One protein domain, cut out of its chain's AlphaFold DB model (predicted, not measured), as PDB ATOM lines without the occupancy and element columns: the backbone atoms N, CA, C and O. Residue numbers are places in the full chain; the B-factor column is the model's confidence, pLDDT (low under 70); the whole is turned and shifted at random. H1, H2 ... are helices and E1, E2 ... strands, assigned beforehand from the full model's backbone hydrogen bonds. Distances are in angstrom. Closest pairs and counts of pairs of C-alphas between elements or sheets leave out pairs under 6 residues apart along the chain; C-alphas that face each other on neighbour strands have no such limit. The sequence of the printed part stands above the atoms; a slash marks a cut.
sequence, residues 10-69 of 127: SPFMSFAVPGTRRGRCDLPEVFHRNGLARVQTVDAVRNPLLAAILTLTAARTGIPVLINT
ATOM      1  N   SER A  10     119.454  99.564  99.909       93.12
ATOM      2  CA  SER A  10     119.255 101.001 100.123       93.12
ATOM      3  C   SER A  10     120.252 101.759  99.243       93.12
ATOM      4  O   SER A  10     121.246 102.282  99.739       93.12
ATOM      5  N   PRO A  11     120.071 101.778  97.913       93.88
ATOM      6  CA  PRO A  11     121.053 102.383  97.007       93.88
ATOM      7  C   PRO A  11     121.170 103.911  97.142       93.88
ATOM      8  O   PRO A  11     122.179 104.481  96.736       93.88
ATOM      9  N   PHE A  12     120.169 104.569  97.740       93.62
ATOM     10  CA  PHE A  12     120.052 106.032  97.790       93.62
ATOM     11  C   PHE A  12     120.019 106.607  99.217       93.62
ATOM     12  O   PHE A  12     119.563 107.728  99.419       93.62
ATOM     13  N   MET A  13     120.460 105.845 100.229       93.06
ATOM     14  CA  MET A  13     120.466 106.278 101.643       93.06
ATOM     15  C   MET A  13     119.104 106.794 102.157       93.06
ATOM     16  O   MET A  13     119.062 107.684 103.013       93.06
ATOM     17  N   SER A  14     117.990 106.269 101.634       93.06
ATOM     18  CA  SER A  14     116.643 106.834 101.832       93.06
ATOM     19  C   SER A  14     116.014 106.514 103.188       93.06
ATOM     20  O   SER A  14     115.099 107.207 103.616       93.06
ATOM     21  N   PHE A  15     116.487 105.474 103.874       91.94
ATOM     22  CA  PHE A  15     115.969 105.060 105.176       91.94
ATOM     23  C   PHE A  15     117.097 104.575 106.089       91.94
ATOM     24  O   PHE A  15     118.175 104.184 105.634       91.94
ATOM     25  N   ALA A  16     116.847 104.624 107.398       93.56
ATOM     26  CA  ALA A  16     117.759 104.104 108.406       93.56
ATOM     27  C   ALA A  16     117.408 102.651 108.746       93.56
ATOM     28  O   ALA A  16     116.238 102.270 108.771       93.56
ATOM     29  N   VAL A  17     118.427 101.843 109.023       92.62
ATOM     30  CA  VAL A  17     118.288 100.424 109.357       92.62
ATOM     31  C   VAL A  17     119.015 100.108 110.660       92.62
ATOM     32  O   VAL A  17     120.004 100.771 110.993       92.62
ATOM     33  N   PRO A  18     118.546  99.111 111.428       93.44
ATOM     34  CA  PRO A  18     119.236  98.698 112.638       93.44
ATOM     35  C   PRO A  18     120.599  98.086 112.311       93.44
ATOM     36  O   PRO A  18     120.735  97.259 111.406       93.44
ATOM     37  N   GLY A  19     121.607  98.468 113.093       90.25
ATOM     38  CA  GLY A  19     122.937  97.877 113.006       90.25
ATOM     39  C   GLY A  19     122.954  96.398 113.360       90.25
ATOM     40  O   GLY A  19     122.298  95.954 114.303       90.25
ATOM     41  N   THR A  20     123.772  95.631 112.641       91.38
ATOM     42  CA  THR A  20     124.145  94.287 113.095       91.38
ATOM     43  C   THR A  20     125.041  94.385 114.330       91.38
ATOM     44  O   THR A  20     125.687  95.409 114.546       91.38
ATOM     45  N   ARG A  21     125.141  93.302 115.118       92.81
ATOM     46  CA  ARG A  21     126.074  93.246 116.259       92.81
ATOM     47  C   ARG A  21     127.498  93.615 115.839       92.81
ATOM     48  O   ARG A  21     128.109  94.452 116.479       92.81
ATOM     49  N   ARG A  22     127.982  93.025 114.740       92.50
ATOM     50  CA  ARG A  22     129.313  93.308 114.193       92.50
ATOM     51  C   ARG A  22     129.466  94.782 113.823       92.50
ATOM     52  O   ARG A  22     130.393  95.415 114.289       92.50
ATOM     53  N   GLY A  23     128.513  95.344 113.074       92.44
ATOM     54  CA  GLY A  23     128.564  96.759 112.694       92.44
ATOM     55  C   GLY A  23     128.627  97.697 113.900       92.44
ATOM     56  O   GLY A  23     129.429  98.614 113.905       92.44
ATOM     57  N   ARG A  24     127.839  97.440 114.951       92.81
ATOM     58  CA  ARG A  24     127.853  98.265 116.171       92.81
ATOM     59  C   ARG A  24     129.155  98.163 116.973       92.81
ATOM     60  O   ARG A  24     129.455  99.090 117.712       92.81
ATOM     61  N   CYS A  25     129.875  97.046 116.871       93.56
ATOM     62  CA  CYS A  25     131.175  96.866 117.520       93.56
ATOM     63  C   CYS A  25     132.310  97.480 116.694       93.56
ATOM     64  O   CYS A  25     133.153  98.164 117.256       93.56
ATOM     65  N   ASP A  26     132.311  97.235 115.383       93.56
ATOM     66  CA  ASP A  26     133.418  97.596 114.492       93.56
ATOM     67  C   ASP A  26     133.331  99.058 114.006       93.56
ATOM     68  O   ASP A  26     134.339  99.631 113.615       93.56
ATOM     69  N   LEU A  27     132.125  99.645 113.976       93.56
ATOM     70  CA  LEU A  27     131.832 100.977 113.425       93.56
ATOM     71  C   LEU A  27     130.803 101.739 114.287       93.56
ATOM     72  O   LEU A  27     129.733 102.104 113.788       93.56
ATOM     73  N   PRO A  28     131.026 101.945 115.594       92.81
ATOM     74  CA  PRO A  28     130.043 102.610 116.448       92.81
ATOM     75  C   PRO A  28     129.701 104.040 115.983       92.81
ATOM     76  O   PRO A  28     128.571 104.487 116.172       92.81
ATOM     77  N   GLU A  29     130.628 104.729 115.316       91.75
ATOM     78  CA  GLU A  29     130.522 106.132 114.894       91.75
ATOM     79  C   GLU A  29     129.478 106.361 113.795       91.75
ATOM     80  O   GLU A  29     128.970 107.471 113.648       91.75
ATOM     81  N   VAL A  30     129.126 105.325 113.022       93.06
ATOM     82  CA  VAL A  30     128.136 105.453 111.937       93.06
ATOM     83  C   VAL A  30     126.691 105.303 112.429       93.06
ATOM     84  O   VAL A  30     125.751 105.458 111.643       93.06
ATOM     85  N   PHE A  31     126.492 104.983 113.712       94.75
ATOM     86  CA  PHE A  31     125.175 104.805 114.315       94.75
ATOM     87  C   PHE A  31     124.738 106.035 115.106       94.75
ATOM     88  O   PHE A  31     125.481 106.615 115.891       94.75
ATOM     89  N   HIS A  32     123.460 106.378 114.979       93.81
ATOM     90  CA  HIS A  32     122.815 107.291 115.915       93.81
ATOM     91  C   HIS A  32     122.666 106.637 117.298       93.81
ATOM     92  O   HIS A  32     122.702 105.413 117.432       93.81
ATOM     93  N   ARG A  33     122.388 107.445 118.333       92.69
ATOM     94  CA  ARG A  33     122.175 106.977 119.722       92.69
ATOM     95  C   ARG A  33     121.126 105.856 119.840       92.69
ATOM     96  O   ARG A  33     121.214 105.026 120.735       92.69
ATOM     97  N   ASN A  34     120.149 105.807 118.935       92.44
ATOM     98  CA  ASN A  34     119.119 104.761 118.883       92.44
ATOM     99  C   ASN A  34     119.570 103.462 118.171       92.44
ATOM    100  O   ASN A  34     118.770 102.544 117.994       92.44
ATOM    101  N   GLY A  35     120.833 103.367 117.746       92.38
ATOM    102  CA  GLY A  35     121.415 102.184 117.113       92.38
ATOM    103  C   GLY A  35     121.002 101.963 115.654       92.38
ATOM    104  O   GLY A  35     121.147 100.834 115.157       92.38
ATOM    105  N   LEU A  36     120.470 102.998 114.990       94.62
ATOM    106  CA  LEU A  36     120.144 103.014 113.563       94.62
ATOM    107  C   LEU A  36     121.223 103.748 112.757       94.62
ATOM    108  O   LEU A  36     121.793 104.729 113.233       94.62
ATOM    109  N   ALA A  37     121.463 103.300 111.525       94.06
ATOM    110  CA  ALA A  37     122.358 103.953 110.568       94.06
ATOM    111  C   ALA A  37     121.693 104.062 109.192       94.06
ATOM    112  O   ALA A  37     120.924 103.184 108.791       94.06
ATOM    113  N   ARG A  38     122.000 105.128 108.447       94.75
ATOM    114  CA  ARG A  38     121.595 105.278 107.043       94.75
ATOM    115  C   ARG A  38     122.673 104.685 106.153       94.75
ATOM    116  O   ARG A  38     123.749 105.255 106.017       94.75
ATOM    117  N   VAL A  39     122.379 103.537 105.555       93.50
ATOM    118  CA  VAL A  39     123.336 102.814 104.713       93.50
ATOM    119  C   VAL A  39     123.087 103.092 103.234       93.50
ATOM    120  O   VAL A  39     121.935 103.214 102.799       93.50
ATOM    121  N   GLN A  40     124.171 103.141 102.463       95.62
ATOM    122  CA  GLN A  40     124.134 103.073 101.010       95.62
ATOM    123  C   GLN A  40     124.611 101.694 100.557       95.62
ATOM    124  O   GLN A  40     125.744 101.311 100.829       95.62
ATOM    125  N   THR A  41     123.769 100.935  99.859       95.19
ATOM    126  CA  THR A  41     124.214  99.691  99.221       95.19
ATOM    127  C   THR A  41     124.774  99.993  97.840       95.19
ATOM    128  O   THR A  41     124.039 100.493  96.987       95.19
ATOM    129  N   VAL A  42     126.041  99.653  97.621       96.25
ATOM    130  CA  VAL A  42     126.732  99.814  96.337       96.25
ATOM    131  C   VAL A  42     126.617  98.525  95.531       96.25
ATOM    132  O   VAL A  42     126.696  97.426  96.080       96.25
ATOM    133  N   ASP A  43     126.389  98.667  94.231       94.25
ATOM    134  CA  ASP A  43     126.248  97.565  93.286       94.25
ATOM    135  C   ASP A  43     127.349  97.680  92.228       94.25
ATOM    136  O   ASP A  43     127.493  98.733  91.608       94.25
ATOM    137  N   ALA A  44     128.131  96.614  92.043       95.94
ATOM    138  CA  ALA A  44     129.314  96.632  91.184       95.94
ATOM    139  C   ALA A  44     128.992  96.862  89.700       95.94
ATOM    140  O   ALA A  44     129.836  97.378  88.977       95.94
ATOM    141  N   VAL A  45     127.775  96.534  89.252       96.12
ATOM    142  CA  VAL A  45     127.350  96.796  87.869       96.12
ATOM    143  C   VAL A  45     127.050  98.281  87.674       96.12
ATOM    144  O   VAL A  45     127.328  98.836  86.618       96.12
ATOM    145  N   ARG A  46     126.490  98.947  88.693       94.88
ATOM    146  CA  ARG A  46     126.086 100.362  88.610       94.88
ATOM    147  C   ARG A  46     127.201 101.343  88.952       94.88
ATOM    148  O   ARG A  46     127.195 102.454  88.441       94.88
ATOM    149  N   ASN A  47     128.101 100.971  89.858       95.88
ATOM    150  CA  ASN A  47     129.232 101.803  90.255       95.88
ATOM    151  C   ASN A  47     130.465 100.914  90.506       95.88
ATOM    152  O   ASN A  47     130.759 100.578  91.661       95.88
ATOM    153  N   PRO A  48     131.159 100.492  89.431       96.94
ATOM    154  CA  PRO A  48     132.287  99.570  89.532       96.94
ATOM    155  C   PRO A  48     133.460 100.167  90.315       96.94
ATOM    156  O   PRO A  48     134.081  99.454  91.099       96.94
ATOM    157  N   LEU A  49     133.715 101.475  90.177       95.25
ATOM    158  CA  LEU A  49     134.775 102.173  90.908       95.25
ATOM    159  C   LEU A  49     134.559 102.078  92.424       95.25
ATOM    160  O   LEU A  49     135.423 101.590  93.150       95.25
ATOM    161  N   LEU A  50     133.384 102.486  92.914       96.69
ATOM    162  CA  LEU A  50     133.105 102.473  94.350       96.69
ATOM    163  C   LEU A  50     133.054 101.044  94.912       96.69
ATOM    164  O   LEU A  50     133.474 100.814  96.046       96.69
ATOM    165  N   ALA A  51     132.586 100.074  94.120       97.69
ATOM    166  CA  ALA A  51     132.630  98.665  94.497       97.69
ATOM    167  C   ALA A  51     134.074  98.154  94.641       97.69
ATOM    168  O   ALA A  51     134.385  97.509  95.642       97.69
ATOM    169  N   ALA A  52     134.962  98.490  93.701       97.62
ATOM    170  CA  ALA A  52     136.374  98.122  93.766       97.62
ATOM    171  C   ALA A  52     137.071  98.745  94.986       97.62
ATOM    172  O   ALA A  52     137.774  98.043  95.714       97.62
ATOM    173  N   ILE A  53     136.815 100.029  95.268       97.44
ATOM    174  CA  ILE A  53     137.350 100.699  96.463       97.44
ATOM    175  C   ILE A  53     136.871  99.982  97.729       97.44
ATOM    176  O   ILE A  53     137.686  99.667  98.588       97.44
ATOM    177  N   LEU A  54     135.579  99.654  97.845       97.75
ATOM    178  CA  LEU A  54     135.054  98.920  99.004       97.75
ATOM    179  C   LEU A  54     135.712  97.544  99.177       97.75
ATOM    180  O   LEU A  54     136.012  97.158 100.309       97.75
ATOM    181  N   THR A  55     135.968  96.817  98.086       97.94
ATOM    182  CA  THR A  55     136.696  95.539  98.121       97.94
ATOM    183  C   THR A  55     138.126  95.718  98.624       97.94
ATOM    184  O   THR A  55     138.564  94.962  99.492       97.94
ATOM    185  N   LEU A  56     138.843  96.732  98.134       97.94
ATOM    186  CA  LEU A  56     140.209  97.029  98.574       97.94
ATOM    187  C   LEU A  56     140.252  97.488 100.036       97.94
ATOM    188  O   LEU A  56     141.110  97.038 100.795       97.94
ATOM    189  N   THR A  57     139.296  98.313 100.464       97.56
ATOM    190  CA  THR A  57     139.123  98.694 101.872       97.56
ATOM    191  C   THR A  57     138.919  97.453 102.730       97.56
ATOM    192  O   THR A  57     139.626  97.277 103.715       97.56
ATOM    193  N   ALA A  58     138.035  96.539 102.323       97.00
ATOM    194  CA  ALA A  58     137.791  95.297 103.049       97.00
ATOM    195  C   ALA A  58     139.044  94.418 103.158       97.00
ATOM    196  O   ALA A  58     139.297  93.855 104.220       97.00
ATOM    197  N   ALA A  59     139.839  94.324 102.089       98.19
ATOM    198  CA  ALA A  59     141.093  93.576 102.095       98.19
ATOM    199  C   ALA A  59     142.134  94.186 103.052       98.19
ATOM    200  O   ALA A  59     142.907  93.452 103.659       98.19
ATOM    201  N   ARG A  60     142.139  95.517 103.212       97.50
ATOM    202  CA  ARG A  60     143.088  96.239 104.078       97.50
ATOM    203  C   ARG A  60     142.649  96.319 105.540       97.50
ATOM    204  O   ARG A  60     143.499  96.268 106.420       97.50
ATOM    205  N   THR A  61     141.355  96.485 105.805       95.62
ATOM    206  CA  THR A  61     140.824  96.795 107.148       95.62
ATOM    207  C   THR A  61     139.948  95.687 107.731       95.62
ATOM    208  O   THR A  61     139.600  95.729 108.908       95.62
ATOM    209  N   GLY A  62     139.529  94.715 106.918       95.88
ATOM    210  CA  GLY A  62     138.508  93.729 107.281       95.88
ATOM    211  C   GLY A  62     137.072  94.274 107.273       95.88
ATOM    212  O   GLY A  62     136.132  93.514 107.546       95.88
ATOM    213  N   ILE A  63     136.878  95.563 106.954       94.56
ATOM    214  CA  ILE A  63     135.592  96.266 107.013       94.56
ATOM    215  C   ILE A  63     135.245  96.856 105.630       94.56
ATOM    216  O   ILE A  63     135.859  97.832 105.203       94.56
ATOM    217  N   PRO A  64     134.233  96.320 104.921       94.56
ATOM    218  CA  PRO A  64     133.825  96.782 103.589       94.56
ATOM    219  C   PRO A  64     132.885  98.002 103.666       94.56
ATOM    220  O   PRO A  64     131.766  97.955 103.153       94.56
ATOM    221  N   VAL A  65     133.275  99.071 104.369       94.62
ATOM    222  CA  VAL A  65     132.436 100.269 104.567       94.62
ATOM    223  C   VAL A  65     133.267 101.536 104.397       94.62
ATOM    224  O   VAL A  65     134.396 101.611 104.873       94.62
ATOM    225  N   LEU A  66     132.676 102.539 103.748       95.19
ATOM    226  CA  LEU A  66     133.191 103.904 103.663       95.19
ATOM    227  C   LEU A  66     132.169 104.873 104.252       95.19
ATOM    228  O   LEU A  66     130.959 104.641 104.167       95.19
ATOM    229  N   ILE A  67     132.656 105.978 104.809       93.12
ATOM    230  CA  ILE A  67     131.801 107.101 105.189       93.12
ATOM    231  C   ILE A  67     131.483 107.896 103.920       93.12
ATOM    232  O   ILE A  67     132.388 108.347 103.225       93.12
ATOM    233  N   ASN A  68     130.193 108.070 103.629       93.00
ATOM    234  CA  ASN A  68     129.713 108.910 102.535       93.00
ATOM    235  C   ASN A  68     129.027 110.156 103.113       93.00
ATOM    236  O   ASN A  68     128.008 110.041 103.801       93.00
ATOM    237  N   THR A  69     129.583 111.334 102.835       88.50
ATOM    238  CA  THR A  69     128.996 112.634 103.184       88.50
ATOM    239  C   THR A  69     128.927 113.518 101.943       88.50
ATOM    240  O   THR A  69     129.591 113.268 100.937       88.50
TER     241      THR A  69
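What this domain is: This is residues 10 to 69 of the 127 residues of the protein "Carbam_trans_C domain-containing protein" of Actinomadura sp. KC345 (UniProt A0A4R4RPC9). Two sides stand apart: on one, a tiny two-strand sheet, E1 with E2, and the short helix H1; on the other, the longer helix H2. Residues 39 to 47 cross from E2 to H2, and residues 62 to 69 turn back from the end of H2. The printed part has 60 residues with E1, H1, E2 and H2 in that order, an antiparallel sheet and a mixed class, with 26 residues in named elements, under half. It is compact, with a radius of gyration of the C-alphas of 11.9 A and spans of 33 by 26 by 18 A.

Where its parts are: Find C-alpha 16 at (117.759, 104.104, 108.406); E1 runs from there to residue 18. H1 holds residues 21 to 26, 8.7 A long, and E2 residues 36 to 38. H2 runs 19.8 A from residue 48 to C-alpha 61 at (140.824, 96.795, 107.148).

How they stand to each other: Look at E1 and E2, antiparallel at 140 degrees: N 17 and O 37 are within hydrogen-bond range at 2.8 A. H2 is apart from E1 and H1. In H1 and H2 every O i to N i+4 pair is within hydrogen-bond range.

The domain as a whole: The C-alphas of Arg 33 and Val 45, the two farthest apart, are 33.8 A apart. The printed part has no cut, no link between named elements is long, and no printed residue is under 70 in pLDDT.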